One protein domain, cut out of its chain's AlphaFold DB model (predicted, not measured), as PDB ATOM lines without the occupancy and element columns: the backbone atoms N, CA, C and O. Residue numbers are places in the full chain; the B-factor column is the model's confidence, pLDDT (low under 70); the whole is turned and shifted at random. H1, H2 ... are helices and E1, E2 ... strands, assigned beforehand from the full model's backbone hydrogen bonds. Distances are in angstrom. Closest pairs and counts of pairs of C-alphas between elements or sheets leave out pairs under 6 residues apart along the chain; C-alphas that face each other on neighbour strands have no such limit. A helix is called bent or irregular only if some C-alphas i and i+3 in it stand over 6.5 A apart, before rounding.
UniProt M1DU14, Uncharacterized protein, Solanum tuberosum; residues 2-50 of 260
ATOM      1  N   SER A   2     163.678 317.362 284.539       38.88
ATOM      2  CA  SER A   2     164.737 316.353 284.411       38.88
ATOM      3  C   SER A   2     164.427 315.178 285.333       38.88
ATOM      4  O   SER A   2     164.394 315.364 286.549       38.88
ATOM      5  N   ASP A   3     164.224 313.992 284.755       42.78
ATOM      6  CA  ASP A   3     164.193 312.695 285.441       42.78
ATOM      7  C   ASP A   3     165.597 312.330 285.955       42.78
ATOM      8  O   ASP A   3     166.216 311.345 285.547       42.78
ATOM      9  N   GLN A   4     166.152 313.143 286.854       46.66
ATOM     10  CA  GLN A   4     167.336 312.744 287.600       46.66
ATOM     11  C   GLN A   4     166.894 311.762 288.676       46.66
ATOM     12  O   GLN A   4     166.546 312.140 289.792       46.66
ATOM     13  N   LYS A   5     166.911 310.472 288.320       49.03
ATOM     14  CA  LYS A   5     166.904 309.381 289.294       49.03
ATOM     15  C   LYS A   5     167.979 309.716 290.333       49.03
ATOM     16  O   LYS A   5     169.145 309.823 289.940       49.03
ATOM     17  N   PRO A   6     167.624 309.936 291.610       54.31
ATOM     18  CA  PRO A   6     168.612 310.355 292.578       54.31
ATOM     19  C   PRO A   6     169.641 309.235 292.709       54.31
ATOM     20  O   PRO A   6     169.329 308.113 293.118       54.31
ATOM     21  N   LEU A   7     170.864 309.516 292.264       58.88
ATOM     22  CA  LEU A   7     171.980 308.608 292.458       58.88
ATOM     23  C   LEU A   7     172.259 308.593 293.957       58.88
ATOM     24  O   LEU A   7     172.579 309.630 294.537       58.88
ATOM     25  N   LEU A   8     172.115 307.422 294.579       66.50
ATOM     26  CA  LEU A   8     172.587 307.209 295.942       66.50
ATOM     27  C   LEU A   8     174.077 307.547 295.966       66.50
ATOM     28  O   LEU A   8     174.871 306.969 295.218       66.50
ATOM     29  N   SER A   9     174.456 308.491 296.820       68.38
ATOM     30  CA  SER A   9     175.846 308.917 296.947       68.38
ATOM     31  C   SER A   9     176.680 307.894 297.726       68.38
ATOM     32  O   SER A   9     177.904 308.006 297.796       68.38
ATOM     33  N   ARG A  10     176.028 306.859 298.274       72.62
ATOM     34  CA  ARG A  10     176.615 305.874 299.177       72.62
ATOM     35  C   ARG A  10     176.222 304.436 298.803       72.62
ATOM     36  O   ARG A  10     175.064 304.124 298.529       72.62
ATOM     37  N   LYS A  11     177.210 303.535 298.802       80.00
ATOM     38  CA  LYS A  11     177.066 302.090 298.583       80.00
ATOM     39  C   LYS A  11     176.875 301.389 299.919       80.00
ATOM     40  O   LYS A  11     177.600 301.656 300.875       80.00
ATOM     41  N   LYS A  12     175.947 300.438 299.946       77.94
ATOM     42  CA  LYS A  12     175.770 299.480 301.038       77.94
ATOM     43  C   LYS A  12     176.231 298.102 300.587       77.94
ATOM     44  O   LYS A  12     175.869 297.662 299.493       77.94
ATOM     45  N   THR A  13     176.992 297.432 301.438       82.12
ATOM     46  CA  THR A  13     177.348 296.027 301.249       82.12
ATOM     47  C   THR A  13     176.630 295.222 302.320       82.12
ATOM     48  O   THR A  13     176.739 295.523 303.511       82.12
ATOM     49  N   PHE A  14     175.874 294.218 301.885       84.00
ATOM     50  CA  PHE A  14     175.203 293.280 302.771       84.00
ATOM     51  C   PHE A  14     175.859 291.916 302.676       84.00
ATOM     52  O   PHE A  14     176.180 291.461 301.577       84.00
ATOM     53  N   PHE A  15     175.989 291.261 303.818       85.19
ATOM     54  CA  PHE A  15     176.240 289.835 303.884       85.19
ATOM     55  C   PHE A  15     174.899 289.111 303.991       85.19
ATOM     56  O   PHE A  15     174.077 289.479 304.826       85.19
ATOM     57  N   TYR A  16     174.653 288.135 303.119       84.62
ATOM     58  CA  TYR A  16     173.416 287.353 303.108       84.62
ATOM     59  C   TYR A  16     173.687 285.961 303.669       84.62
ATOM     60  O   TYR A  16     174.508 285.219 303.127       84.62
ATOM     61  N   ASN A  17     172.959 285.601 304.721       83.19
ATOM     62  CA  ASN A  17     172.998 284.270 305.311       83.19
ATOM     63  C   ASN A  17     171.961 283.401 304.604       83.19
ATOM     64  O   ASN A  17     170.807 283.324 305.021       83.19
ATOM     65  N   PHE A  18     172.359 282.797 303.487       86.25
ATOM     66  CA  PHE A  18     171.489 281.891 302.728       86.25
ATOM     67  C   PHE A  18     171.317 280.527 303.396       86.25
ATOM     68  O   PHE A  18     170.339 279.833 303.132       86.25
ATOM     69  N   PHE A  19     172.287 280.135 304.222       85.69
ATOM     70  CA  PHE A  19     172.299 278.852 304.902       85.69
ATOM     71  C   PHE A  19     172.039 279.076 306.395       85.69
ATOM     72  O   PHE A  19     172.807 279.819 307.016       85.69
ATOM     73  N   PRO A  20     170.992 278.459 306.973       80.50
ATOM     74  CA  PRO A  20     170.774 278.504 308.410       80.50
ATOM     75  C   PRO A  20     171.917 277.802 309.139       80.50
ATOM     76  O   PRO A  20     172.488 276.822 308.656       80.50
ATOM     77  N   SER A  21     172.221 278.270 310.343       84.56
ATOM     78  CA  SER A  21     173.022 277.492 311.281       84.56
ATOM     79  C   SER A  21     172.273 276.224 311.702       84.56
ATOM     80  O   SER A  21     171.046 276.150 311.637       84.56
ATOM     81  N   LYS A  22     173.003 275.222 312.204       87.50
ATOM     82  CA  LYS A  22     172.403 273.965 312.683       87.50
ATOM     83  C   LYS A  22     171.291 274.201 313.720       87.50
ATOM     84  O   LYS A  22     170.247 273.563 313.655       87.50
ATOM     85  N   ALA A  23     171.497 275.151 314.634       85.38
ATOM     86  CA  ALA A  23     170.511 275.504 315.654       85.38
ATOM     87  C   ALA A  23     169.241 276.135 315.050       85.38
ATOM     88  O   ALA A  23     168.130 275.812 315.463       85.38
ATOM     89  N   GLU A  24     169.390 277.008 314.050       83.25
ATOM     90  CA  GLU A  24     168.254 277.619 313.352       83.25
ATOM     91  C   GLU A  24     167.497 276.600 312.497       83.25
ATOM     92  O   GLU A  24     166.271 276.641 312.447       83.25
ATOM     93  N   GLU A  25     168.203 275.669 311.852       85.50
ATOM     94  CA  GLU A  25     167.590 274.589 311.078       85.50
ATOM     95  C   GLU A  25     166.747 273.670 311.977       85.50
ATOM     96  O   GLU A  25     165.603 273.354 311.643       85.50
ATOM     97  N   GLU A  26     167.275 273.280 313.140       86.94
ATOM     98  CA  GLU A  26     166.554 272.482 314.136       86.94
ATOM     99  C   GLU A  26     165.333 273.235 314.696       86.94
ATOM    100  O   GLU A  26     164.250 272.655 314.798       86.94
ATOM    101  N   ALA A  27     165.452 274.541 314.961       85.00
ATOM    102  CA  ALA A  27     164.332 275.376 315.398       85.00
ATOM    103  C   ALA A  27     163.254 275.557 314.309       85.00
ATOM    104  O   ALA A  27     162.060 275.512 314.608       85.00
ATOM    105  N   CYS A  28     163.652 275.723 313.042       83.75
ATOM    106  CA  CYS A  28     162.720 275.814 311.913       83.75
ATOM    107  C   CYS A  28     161.938 274.508 311.727       83.75
ATOM    108  O   CYS A  28     160.725 274.545 311.513       83.75
ATOM    109  N   LYS A  29     162.616 273.357 311.862       83.69
ATOM    110  CA  LYS A  29     161.985 272.028 311.832       83.69
ATOM    111  C   LYS A  29     161.001 271.841 312.985       83.69
ATOM    112  O   LYS A  29     159.904 271.348 312.752       83.69
ATOM    113  N   LEU A  30     161.365 272.256 314.201       87.44
ATOM    114  CA  LEU A  30     160.496 272.154 315.378       87.44
ATOM    115  C   LEU A  30     159.202 272.970 315.211       87.44
ATOM    116  O   LEU A  30     158.121 272.504 315.560       87.44
ATOM    117  N   ASN A  31     159.316 274.179 314.658       86.38
ATOM    118  CA  ASN A  31     158.205 275.125 314.548       86.38
ATOM    119  C   ASN A  31     157.427 275.025 313.221       86.38
ATOM    120  O   ASN A  31     156.479 275.783 313.025       86.38
ATOM    121  N   ASN A  32     157.809 274.122 312.305       85.88
ATOM    122  CA  ASN A  32     157.283 274.041 310.932       85.88
ATOM    123  C   ASN A  32     157.334 275.383 310.170       85.88
ATOM    124  O   ASN A  32     156.485 275.668 309.321       85.88
ATOM    125  N   THR A  33     158.323 276.228 310.466       82.62
ATOM    126  CA  THR A  33     158.484 277.545 309.837       82.62
ATOM    127  C   THR A  33     159.555 277.498 308.747       82.62
ATOM    128  O   THR A  33     160.644 276.980 309.003       82.62
ATOM    129  N   PRO A  34     159.310 278.065 307.551       83.81
ATOM    130  CA  PRO A  34     160.335 278.187 306.516       83.81
ATOM    131  C   PRO A  34     161.533 279.019 306.992       83.81
ATOM    132  O   PRO A  34     161.361 279.999 307.718       83.81
ATOM    133  N   HIS A  35     162.737 278.666 306.533       81.56
ATOM    134  CA  HIS A  35     163.919 279.488 306.779       81.56
ATOM    135  C   HIS A  35     163.773 280.850 306.090       81.56
ATOM    136  O   HIS A  35     163.510 280.932 304.889       81.56
ATOM    137  N   VAL A  36     163.971 281.919 306.859       81.06
ATOM    138  CA  VAL A  36     163.981 283.290 306.353       81.06
ATOM    139  C   VAL A  36     165.430 283.726 306.182       81.06
ATOM    140  O   VAL A  36     166.170 283.806 307.161       81.06
ATOM    141  N   VAL A  37     165.819 284.033 304.942       81.31
ATOM    142  CA  VAL A  37     167.159 284.547 304.627       81.31
ATOM    143  C   VAL A  37     167.377 285.858 305.377       81.31
ATOM    144  O   VAL A  37     166.665 286.842 305.155       81.31
ATOM    145  N   THR A  38     168.381 285.879 306.249       80.06
ATOM    146  CA  THR A  38     168.783 287.093 306.960       80.06
ATOM    147  C   THR A  38     169.896 287.806 306.197       80.06
ATOM    148  O   THR A  38     170.656 287.202 305.434       80.06
ATOM    149  N   ARG A  39     169.984 289.129 306.368       82.81
ATOM    150  CA  ARG A  39     171.087 289.931 305.835       82.81
ATOM    151  C   ARG A  39     171.636 290.852 306.908       82.81
ATOM    152  O   ARG A  39     170.861 291.444 307.651       82.81
ATOM    153  N   GLU A  40     172.948 291.019 306.930       82.62
ATOM    154  CA  GLU A  40     173.638 291.954 307.812       82.62
ATOM    155  C   GLU A  40     174.277 293.071 306.988       82.62
ATOM    156  O   GLU A  40     174.918 292.822 305.964       82.62
ATOM    157  N   LEU A  41     174.108 294.322 307.418       82.62
ATOM    158  CA  LEU A  41     174.842 295.450 306.852       82.62
ATOM    159  C   LEU A  41     176.295 295.378 307.327       82.62
ATOM    160  O   LEU A  41     176.569 295.648 308.488       82.62
ATOM    161  N   ILE A  42     177.225 295.028 306.444       85.06
ATOM    162  CA  ILE A  42     178.640 294.875 306.822       85.06
ATOM    163  C   ILE A  42     179.447 296.140 306.578       85.06
ATOM    164  O   ILE A  42     180.443 296.384 307.250       85.06
ATOM    165  N   GLU A  43     179.015 296.955 305.621       83.81
ATOM    166  CA  GLU A  43     179.796 298.100 305.201       83.81
ATOM    167  C   GLU A  43     178.936 299.168 304.541       83.81
ATOM    168  O   GLU A  43     177.970 298.885 303.822       83.81
ATOM    169  N   ILE A  44     179.353 300.414 304.757       79.62
ATOM    170  CA  ILE A  44     178.778 301.563 304.096       79.62
ATOM    171  C   ILE A  44     179.899 302.489 303.621       79.62
ATOM    172  O   ILE A  44     180.694 302.965 304.428       79.62
ATOM    173  N   ARG A  45     179.983 302.702 302.304       79.94
ATOM    174  CA  ARG A  45     181.037 303.499 301.653       79.94
ATOM    175  C   ARG A  45     180.426 304.612 300.824       79.94
ATOM    176  O   ARG A  45     179.504 304.360 300.053       79.94
ATOM    177  N   ASP A  46     180.983 305.808 300.916       78.31
ATOM    178  CA  ASP A  46     180.617 306.903 300.023       78.31
ATOM    179  C   ASP A  46     181.203 306.630 298.624       78.31
ATOM    180  O   ASP A  46     182.394 306.363 298.475       78.31
ATOM    181  N   ILE A  47     180.347 306.634 297.599       81.44
ATOM    182  CA  ILE A  47     180.741 306.532 296.180       81.44
ATOM    183  C   ILE A  47     180.969 307.934 295.614       81.44
ATOM    184  O   ILE A  47     181.847 308.150 294.783       81.44
ATOM    185  N   TYR A  48     180.166 308.887 296.087       74.31
ATOM    186  CA  TYR A  48     180.195 310.284 295.698       74.31
ATOM    187  C   TYR A  48     180.277 311.170 296.947       74.31
ATOM    188  O   TYR A  48     179.866 310.749 298.035       74.31
ATOM    189  N   PRO A  49     180.795 312.406 296.813       72.31
ATOM    190  CA  PRO A  49     180.834 313.353 297.917       72.31
ATOM    191  C   PRO A  49     179.446 313.558 298.539       72.31
ATOM    192  O   PRO A  49     178.439 313.432 297.834       72.31
ATOM    193  N   PRO A  50     179.371 313.916 299.833       68.00
ATOM    194  CA  PRO A  50     178.104 314.241 300.460       68.00
ATOM    195  C   PRO A  50     177.300 315.290 299.692       68.00
ATOM    196  O   PRO A  50     177.903 316.246 299.188       68.00
TER     197      PRO A  50
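What this domain is: This is residues 2 to 50 of the 260 residues of an uncharacterized protein of Solanum tuberosum (UniProt M1DU14). The model is a narrow ribbon of two antiparallel strands, E1 and E2, paired side by side from Arg 10 and Asp 46 at one end to Asn 17 and Thr 38 at the other, with one short helix, H1, set crosswise beyond the end at Asn 17 and Thr 38, and an unnamed tail, residues 2 to 9, at the opposite end. The chain goes out along E1, makes H1 at the far end, and comes back along E2. The printed part has 49 residues, with two named strands and one named helix in the order E1, H1, E2, and its class is mixed, helices and strands. It is extended, with a radius of gyration of the C-alphas of 17.7 A, and its C-alphas span 53 by 23 by 12 A, a rod.

Where its parts are: Start at C-alpha 2, at (164.737, 316.353, 284.411), and read through residues 2 to 9, which hold no named element. Find C-alpha 10 at (176.615, 305.874, 299.177); there E1 begins, and it runs through residues 10 to 17 over 22.7 A from first to last C-alpha. Next look at C-alpha 22, at (172.403, 273.965, 312.683), where H1 begins; it holds residues 22 to 31 and is 14.4 A long. E2 holds residues 38 to 46, the longest strand by residues, and runs 24.1 A to C-alpha 46 at (180.617, 306.903, 300.023).

How they stand to each other: Look first at the sheet, in which E1 and E2 are antiparallel neighbours, with 158 degrees between their N-to-C directions. At one end of the pair the C-alphas of Arg 10 and Asp 46 face each other at 4.2 A, and at the other end those of Asn 17 and Thr 38 at 5.3 A. Compare N 11 with O 45, 2.7 A apart, and N 40 with O 15, 2.8 A apart; both pairs are within hydrogen-bond range. At O 13 you will find both N 42, at 3.0 A, and N 43, at 3.4 A, within that range. From E1 a tight link of four residues leads to H1, and from H1 a short link of six residues leads to E2. In H1 every O i to N i+4 pair is within hydrogen-bond range, and the helix is not bent.

The domain as a whole: The two C-alphas farthest apart are those of Ser 2 and Leu 30, at 54.1 A. The first and last printed C-alphas, those of Ser 2 and Pro 50, are 21.0 A apart. The printed part has no cut, and neither link between its named elements is long. Read the B-factor column for the model's confidence: the mean pLDDT of the printed part is 77.4, and residues 2 to 9 and residue 50 are under 70.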